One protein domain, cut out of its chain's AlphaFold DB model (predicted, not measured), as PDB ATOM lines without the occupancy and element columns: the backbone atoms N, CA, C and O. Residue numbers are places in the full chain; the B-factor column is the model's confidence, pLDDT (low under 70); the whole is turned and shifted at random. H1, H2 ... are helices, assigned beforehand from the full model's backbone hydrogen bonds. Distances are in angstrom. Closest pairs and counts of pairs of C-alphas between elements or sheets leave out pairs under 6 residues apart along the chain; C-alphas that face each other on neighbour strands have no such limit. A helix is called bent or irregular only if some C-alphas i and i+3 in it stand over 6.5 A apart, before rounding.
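What this domain is: This is residues 13 to 68 of the 278 residues of the protein "Unannotated protein" of freshwater metagenome (UniProt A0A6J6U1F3). Little regular structure is here: a long arm of unnamed chain, residues 13 to 37, runs out from a small head, a helical hairpin of H1 and then H2. The arm makes most of the length. The printed part has 56 residues, 21 of them in the two named helices; there is no named strand, and the class is all helix. The whole is extended, with a radius of gyration of the C-alphas of 19.9 A, and a rod of 57 by 20 by 12 A.

Where its parts are: Start at C-alpha 13, at (-10.080, 118.614, 72.074), and go through residues 13 to 37 to C-alpha 38 at (9.504, 82.703, 69.404). There H1 begins, residues 38 to 48, 14.7 A long; it is neither bent nor irregular, but only just: C-alphas 40 and 43 are 6.1 A apart. After a short link of 6 residues find H2, residues 55 to 64, 14.1 A long, ending at C-alpha 64 at (12.703, 89.433, 60.918).

How they stand to each other: Look at His 48 and Ser 56, where H1 and H2 touch: their C-alphas, the closest of the two helices, are 3.9 A apart. The hairpin's helices run opposite ways at a shallow tilt of 30 degrees. In H2 every O i to N i+4 pair is within hydrogen-bond range; in H1, 5 of 7 are.

The domain as a whole: The C-alphas of Asp 16 and Ile 52, the two farthest apart, are 57.4 A apart. The printed part has no cut. In the B-factor column, find pLDDT under 70 at residues 15 to 20, 22 and 29 to 31; the mean of the printed part is 74.8.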
ATOM      1  N   LEU A  13     -10.456 119.760  71.235       75.25
ATOM      2  CA  LEU A  13     -10.080 118.614  72.074       75.25
ATOM      3  C   LEU A  13      -8.673 118.697  72.678       75.25
ATOM      4  O   LEU A  13      -8.436 118.088  73.717       75.25
ATOM      5  N   PHE A  14      -7.727 119.388  72.032       71.88
ATOM      6  CA  PHE A  14      -6.303 119.297  72.384       71.88
ATOM      7  C   PHE A  14      -5.634 120.628  72.743       71.88
ATOM      8  O   PHE A  14      -4.449 120.609  73.066       71.88
ATOM      9  N   THR A  15      -6.349 121.759  72.725       68.69
ATOM     10  CA  THR A  15      -5.763 123.068  73.086       68.69
ATOM     11  C   THR A  15      -5.343 123.142  74.557       68.69
ATOM     12  O   THR A  15      -4.328 123.762  74.857       68.69
ATOM     13  N   ASP A  16      -6.042 122.436  75.451       66.75
ATOM     14  CA  ASP A  16      -5.736 122.409  76.892       66.75
ATOM     15  C   ASP A  16      -4.873 121.201  77.318       66.75
ATOM     16  O   ASP A  16      -4.569 121.020  78.499       66.75
ATOM     17  N   ALA A  17      -4.470 120.340  76.374       67.44
ATOM     18  CA  ALA A  17      -3.725 119.116  76.667       67.44
ATOM     19  C   ALA A  17      -2.197 119.335  76.574       67.44
ATOM     20  O   ALA A  17      -1.714 119.886  75.581       67.44
ATOM     21  N   PRO A  18      -1.386 118.854  77.540       66.88
ATOM     22  CA  PRO A  18       0.063 119.050  77.525       66.88
ATOM     23  C   PRO A  18       0.710 118.342  76.327       66.88
ATOM     24  O   PRO A  18       0.620 117.123  76.178       66.88
ATOM     25  N   GLY A  19       1.367 119.121  75.463       66.69
ATOM     26  CA  GLY A  19       1.965 118.633  74.217       66.69
ATOM     27  C   GLY A  19       0.969 118.448  73.065       66.69
ATOM     28  O   GLY A  19       1.380 117.996  72.002       66.69
ATOM     29  N   GLY A  20      -0.307 118.802  73.241       64.88
ATOM     30  CA  GLY A  20      -1.295 118.923  72.170       64.88
ATOM     31  C   GLY A  20      -1.338 120.343  71.603       64.88
ATOM     32  O   GLY A  20      -0.962 121.309  72.261       64.88
ATOM     33  N   GLY A  21      -1.760 120.482  70.352       70.06
ATOM     34  CA  GLY A  21      -1.982 121.783  69.726       70.06
ATOM     35  C   GLY A  21      -2.819 121.658  68.457       70.06
ATOM     36  O   GLY A  21      -3.166 120.561  68.030       70.06
ATOM     37  N   GLN A  22      -3.099 122.778  67.784       67.44
ATOM     38  CA  GLN A  22      -3.971 122.798  66.592       67.44
ATOM     39  C   GLN A  22      -3.487 121.898  65.435       67.44
ATOM     40  O   GLN A  22      -4.240 121.577  64.514       67.44
ATOM     41  N   ALA A  23      -2.202 121.539  65.450       71.00
ATOM     42  CA  ALA A  23      -1.536 120.762  64.417       71.00
ATOM     43  C   ALA A  23      -0.879 119.473  64.919       71.00
ATOM     44  O   ALA A  23      -0.310 118.755  64.091       71.00
ATOM     45  N   GLN A  24      -0.929 119.186  66.225       76.88
ATOM     46  CA  GLN A  24      -0.329 117.977  66.781       76.88
ATOM     47  C   GLN A  24      -1.167 117.374  67.906       76.88
ATOM     48  O   GLN A  24      -1.741 118.100  68.716       76.88
ATOM     49  N   SER A  25      -1.213 116.047  67.971       76.56
ATOM     50  CA  SER A  25      -1.811 115.369  69.120       76.56
ATOM     51  C   SER A  25      -0.841 115.361  70.302       76.56
ATOM     52  O   SER A  25       0.376 115.371  70.092       76.56
ATOM     53  N   PRO A  26      -1.348 115.238  71.537       77.25
ATOM     54  CA  PRO A  26      -0.529 114.772  72.643       77.25
ATOM     55  C   PRO A  26       0.145 113.432  72.287       77.25
ATOM     56  O   PRO A  26      -0.435 112.639  71.530       77.25
ATOM     57  N   PRO A  27       1.355 113.163  72.804       75.38
ATOM     58  CA  PRO A  27       2.013 111.878  72.617       75.38
ATOM     59  C   PRO A  27       1.190 110.750  73.239       75.38
ATOM     60  O   PRO A  27       0.678 110.873  74.356       75.38
ATOM     61  N   ILE A  28       1.081 109.639  72.514       72.56
ATOM     62  CA  ILE A  28       0.455 108.414  73.007       72.56
ATOM     63  C   ILE A  28       1.314 107.889  74.164       72.56
ATOM     64  O   ILE A  28       2.501 107.618  73.997       72.56
ATOM     65  N   LYS A  29       0.715 107.776  75.353       63.88
ATOM     66  CA  LYS A  29       1.364 107.201  76.536       63.88
ATOM     67  C   LYS A  29       1.108 105.695  76.549       63.88
ATOM     68  O   LYS A  29       0.001 105.274  76.869       63.88
ATOM     69  N   GLY A  30       2.118 104.911  76.189       64.38
ATOM     70  CA  GLY A  30       2.086 103.447  76.213       64.38
ATOM     71  C   GLY A  30       2.833 102.837  75.031       64.38
ATOM     72  O   GLY A  30       2.778 103.371  73.924       64.38
ATOM     73  N   ASP A  31       3.516 101.721  75.275       66.44
ATOM     74  CA  ASP A  31       4.164 100.947  74.219       66.44
ATOM     75  C   ASP A  31       3.119 100.182  73.402       66.44
ATOM     76  O   ASP A  31       2.127  99.668  73.930       66.44
ATOM     77  N   ILE A  32       3.330 100.111  72.089       70.12
ATOM     78  CA  ILE A  32       2.464  99.333  71.202       70.12
ATOM     79  C   ILE A  32       2.728  97.851  71.498       70.12
ATOM     80  O   ILE A  32       3.881  97.429  71.398       70.12
ATOM     81  N   PRO A  33       1.707  97.036  71.823       74.06
ATOM     82  CA  PRO A  33       1.920  95.617  72.066       74.06
ATOM     83  C   PRO A  33       2.464  94.954  70.796       74.06
ATOM     84  O   PRO A  33       1.823  94.973  69.738       74.06
ATOM     85  N   THR A  34       3.661  94.383  70.909       79.81
ATOM     86  CA  THR A  34       4.302  93.603  69.850       79.81
ATOM     87  C   THR A  34       4.219  92.121  70.167       79.81
ATOM     88  O   THR A  34       4.474  91.713  71.298       79.81
ATOM     89  N   PHE A  35       3.920  91.319  69.155       80.19
ATOM     90  CA  PHE A  35       3.892  89.867  69.225       80.19
ATOM     91  C   PHE A  35       5.112  89.305  68.501       80.19
ATOM     92  O   PHE A  35       5.371  89.659  67.353       80.19
ATOM     93  N   THR A  36       5.843  88.410  69.150       80.31
ATOM     94  CA  THR A  36       6.958  87.686  68.533       80.31
ATOM     95  C   THR A  36       6.623  86.202  68.544       80.31
ATOM     96  O   THR A  36       6.227  85.664  69.575       80.31
ATOM     97  N   LEU A  37       6.750  85.533  67.396       79.50
ATOM     98  CA  LEU A  37       6.570  84.080  67.319       79.50
ATOM     99  C   LEU A  37       7.902  83.390  67.633       79.50
ATOM    100  O   LEU A  37       8.614  82.968  66.722       79.50
ATOM    101  N   GLU A  38       8.235  83.281  68.921       79.50
ATOM    102  CA  GLU A  38       9.504  82.703  69.404       79.50
ATOM    103  C   GLU A  38       9.790  81.322  68.801       79.50
ATOM    104  O   GLU A  38      10.898  81.079  68.335       79.50
ATOM    105  N   SER A  39       8.766  80.475  68.650       77.44
ATOM    106  CA  SER A  39       8.903  79.132  68.064       77.44
ATOM    107  C   SER A  39       9.438  79.108  66.625       77.44
ATOM    108  O   SER A  39       9.959  78.085  66.185       77.44
ATOM    109  N   ILE A  40       9.283  80.200  65.870       78.25
ATOM    110  CA  ILE A  40       9.790  80.337  64.495       78.25
ATOM    111  C   ILE A  40      11.085  81.153  64.490       78.25
ATOM    112  O   ILE A  40      12.013  80.829  63.752       78.25
ATOM    113  N   VAL A  41      11.159  82.198  65.315       79.94
ATOM    114  CA  VAL A  41      12.290  83.129  65.344       79.94
ATOM    115  C   VAL A  41      13.543  82.473  65.924       79.94
ATOM    116  O   VAL A  41      14.592  82.557  65.297       79.94
ATOM    117  N   GLU A  42      13.458  81.765  67.051       80.31
ATOM    118  CA  GLU A  42      14.617  81.119  67.688       80.31
ATOM    119  C   GLU A  42      15.398  80.162  66.766       80.31
ATOM    120  O   GLU A  42      16.615  80.333  66.633       80.31
ATOM    121  N   PRO A  43      14.767  79.194  66.066       81.19
ATOM    122  CA  PRO A  43      15.507  78.285  65.192       81.19
ATOM    123  C   PRO A  43      16.095  78.991  63.966       81.19
ATOM    124  O   PRO A  43      17.157  78.594  63.487       81.19
ATOM    125  N   LEU A  44      15.435  80.034  63.453       79.75
ATOM    126  CA  LEU A  44      15.932  80.812  62.318       79.75
ATOM    127  C   LEU A  44      17.104  81.713  62.714       79.75
ATOM    128  O   LEU A  44      18.073  81.800  61.963       79.75
ATOM    129  N   THR A  45      17.065  82.319  63.900       77.56
ATOM    130  CA  THR A  45      18.179  83.107  64.444       77.56
ATOM    131  C   THR A  45      19.390  82.215  64.715       77.56
ATOM    132  O   THR A  45      20.496  82.537  64.289       77.56
ATOM    133  N   ALA A  46      19.184  81.020  65.275       78.50
ATOM    134  CA  ALA A  46      20.252  80.032  65.429       78.50
ATOM    135  C   ALA A  46      20.833  79.557  64.078       78.50
ATOM    136  O   ALA A  46      22.000  79.175  63.991       78.50
ATOM    137  N   LEU A  47      20.036  79.566  63.001       76.12
ATOM    138  CA  LEU A  47      20.504  79.270  61.642       76.12
ATOM    139  C   LEU A  47      21.248  80.462  61.009       76.12
ATOM    140  O   LEU A  47      22.182  80.265  60.228       76.12
ATOM    141  N   HIS A  48      20.859  81.690  61.354       76.31
ATOM    142  CA  HIS A  48      21.546  82.916  60.957       76.31
ATOM    143  C   HIS A  48      22.966  82.972  61.545       76.31
ATOM    144  O   HIS A  48      23.925  83.205  60.812       76.31
ATOM    145  N   GLU A  49      23.128  82.624  62.822       78.69
ATOM    146  CA  GLU A  49      24.427  82.629  63.516       78.69
ATOM    147  C   GLU A  49      25.449  81.628  62.950       78.69
ATOM    148  O   GLU A  49      26.654  81.810  63.113       78.69
ATOM    149  N   LYS A  50      25.001  80.591  62.228       79.56
ATOM    150  CA  LYS A  50      25.892  79.591  61.612       79.56
ATOM    151  C   LYS A  50      26.707  80.120  60.427       79.56
ATOM    152  O   LYS A  50      27.604  79.415  59.970       79.56
ATOM    153  N   GLY A  51      26.408  81.318  59.915       76.06
ATOM    154  CA  GLY A  51      27.203  81.981  58.873       76.06
ATOM    155  C   GLY A  51      27.287  81.221  57.543       76.06
ATOM    156  O   GLY A  51      28.242  81.391  56.785       76.06
ATOM    157  N   ILE A  52      26.309  80.361  57.246       78.81
ATOM    158  CA  ILE A  52      26.257  79.613  55.991       78.81
ATOM    159  C   ILE A  52      25.811  80.580  54.893       78.81
ATOM    160  O   ILE A  52      24.715  81.142  54.960       78.81
ATOM    161  N   PHE A  53      26.656  80.749  53.873       71.25
ATOM    162  CA  PHE A  53      26.401  81.634  52.735       71.25
ATOM    163  C   PHE A  53      24.979  81.433  52.179       71.25
ATOM    164  O   PHE A  53      24.567  80.301  51.914       71.25
ATOM    165  N   PHE A  54      24.235  82.534  52.019       71.38
ATOM    166  CA  PHE A  54      22.844  82.607  51.543       71.38
ATOM    167  C   PHE A  54      21.762  82.055  52.490       71.38
ATOM    168  O   PHE A  54      20.709  82.675  52.642       71.38
ATOM    169  N   VAL A  55      21.992  80.917  53.151       75.56
ATOM    170  CA  VAL A  55      21.010  80.313  54.072       75.56
ATOM    171  C   VAL A  55      20.854  81.155  55.334       75.56
ATOM    172  O   VAL A  55      19.730  81.381  55.775       75.56
ATOM    173  N   SER A  56      21.958  81.658  55.889       76.69
ATOM    174  CA  SER A  56      21.925  82.507  57.079       76.69
ATOM    175  C   SER A  56      21.264  83.860  56.802       76.69
ATOM    176  O   SER A  56      20.477  84.323  57.625       76.69
ATOM    177  N   ASP A  57      21.480  84.455  55.627       72.75
ATOM    178  CA  ASP A  57      20.824  85.714  55.233       72.75
ATOM    179  C   ASP A  57      19.316  85.528  55.033       72.75
ATOM    180  O   ASP A  57      18.508  86.330  55.508       72.75
ATOM    181  N   LEU A  58      18.920  84.432  54.377       71.44
ATOM    182  CA  LEU A  58      17.513  84.089  54.193       71.44
ATOM    183  C   LEU A  58      16.835  83.796  55.537       71.44
ATOM    184  O   LEU A  58      15.714  84.244  55.763       71.44
ATOM    185  N   ALA A  59      17.517  83.088  56.440       76.38
ATOM    186  CA  ALA A  59      17.004  82.796  57.773       76.38
ATOM    187  C   ALA A  59      16.804  84.072  58.599       76.38
ATOM    188  O   ALA A  59      15.750  84.228  59.208       76.38
ATOM    189  N   GLY A  60      17.750  85.016  58.546       76.06
ATOM    190  CA  GLY A  60      17.614  86.326  59.187       76.06
ATOM    191  C   GLY A  60      16.450  87.147  58.619       76.06
ATOM    192  O   GLY A  60      15.678  87.734  59.377       76.06
ATOM    193  N   LEU A  61      16.256  87.130  57.295       73.44
ATOM    194  CA  LEU A  61      15.138  87.821  56.640       73.44
ATOM    195  C   LEU A  61      13.786  87.230  57.067       73.44
ATOM    196  O   LEU A  61      12.862  87.972  57.405       73.44
ATOM    197  N   VAL A  62      13.673  85.900  57.088       76.56
ATOM    198  CA  VAL A  62      12.445  85.212  57.509       76.56
ATOM    199  C   VAL A  62      12.199  85.396  59.011       76.56
ATOM    200  O   VAL A  62      11.061  85.651  59.393       76.56
ATOM    201  N   ALA A  63      13.237  85.348  59.852       79.19
ATOM    202  CA  ALA A  63      13.131  85.628  61.287       79.19
ATOM    203  C   ALA A  63      12.607  87.048  61.544       79.19
ATOM    204  O   ALA A  63      11.667  87.231  62.319       79.19
ATOM    205  N   GLY A  64      13.146  88.040  60.829       76.75
ATOM    206  CA  GLY A  64      12.703  89.433  60.918       76.75
ATOM    207  C   GLY A  64      11.231  89.635  60.545       76.75
ATOM    208  O   GLY A  64      10.597  90.560  61.043       76.75
ATOM    209  N   LEU A  65      10.649  88.745  59.735       77.00
ATOM    210  CA  LEU A  65       9.233  88.793  59.369       77.00
ATOM    211  C   LEU A  65       8.291  88.450  60.536       77.00
ATOM    212  O   LEU A  65       7.117  88.808  60.489       77.00
ATOM    213  N   PHE A  66       8.786  87.751  61.561       81.38
ATOM    214  CA  PHE A  66       8.008  87.288  62.716       81.38
ATOM    215  C   PHE A  66       8.466  87.901  64.048       81.38
ATOM    216  O   PHE A  66       7.960  87.529  65.111       81.38
ATOM    217  N   TYR A  67       9.408  88.842  63.989       81.19
ATOM    218  CA  TYR A  67       9.987  89.535  65.134       81.19
ATOM    219  C   TYR A  67       9.273  90.875  65.378       81.19
ATOM    220  O   TYR A  67       9.109  91.664  64.450       81.19
ATOM    221  N   HIS A  68       8.825  91.127  66.613       81.19
ATOM    222  CA  HIS A  68       8.108  92.347  67.023       81.19
ATOM    223  C   HIS A  68       6.958  92.777  66.090       81.19
ATOM    224  O   HIS A  68       6.822  93.944  65.710       81.19
TER     225      HIS A  68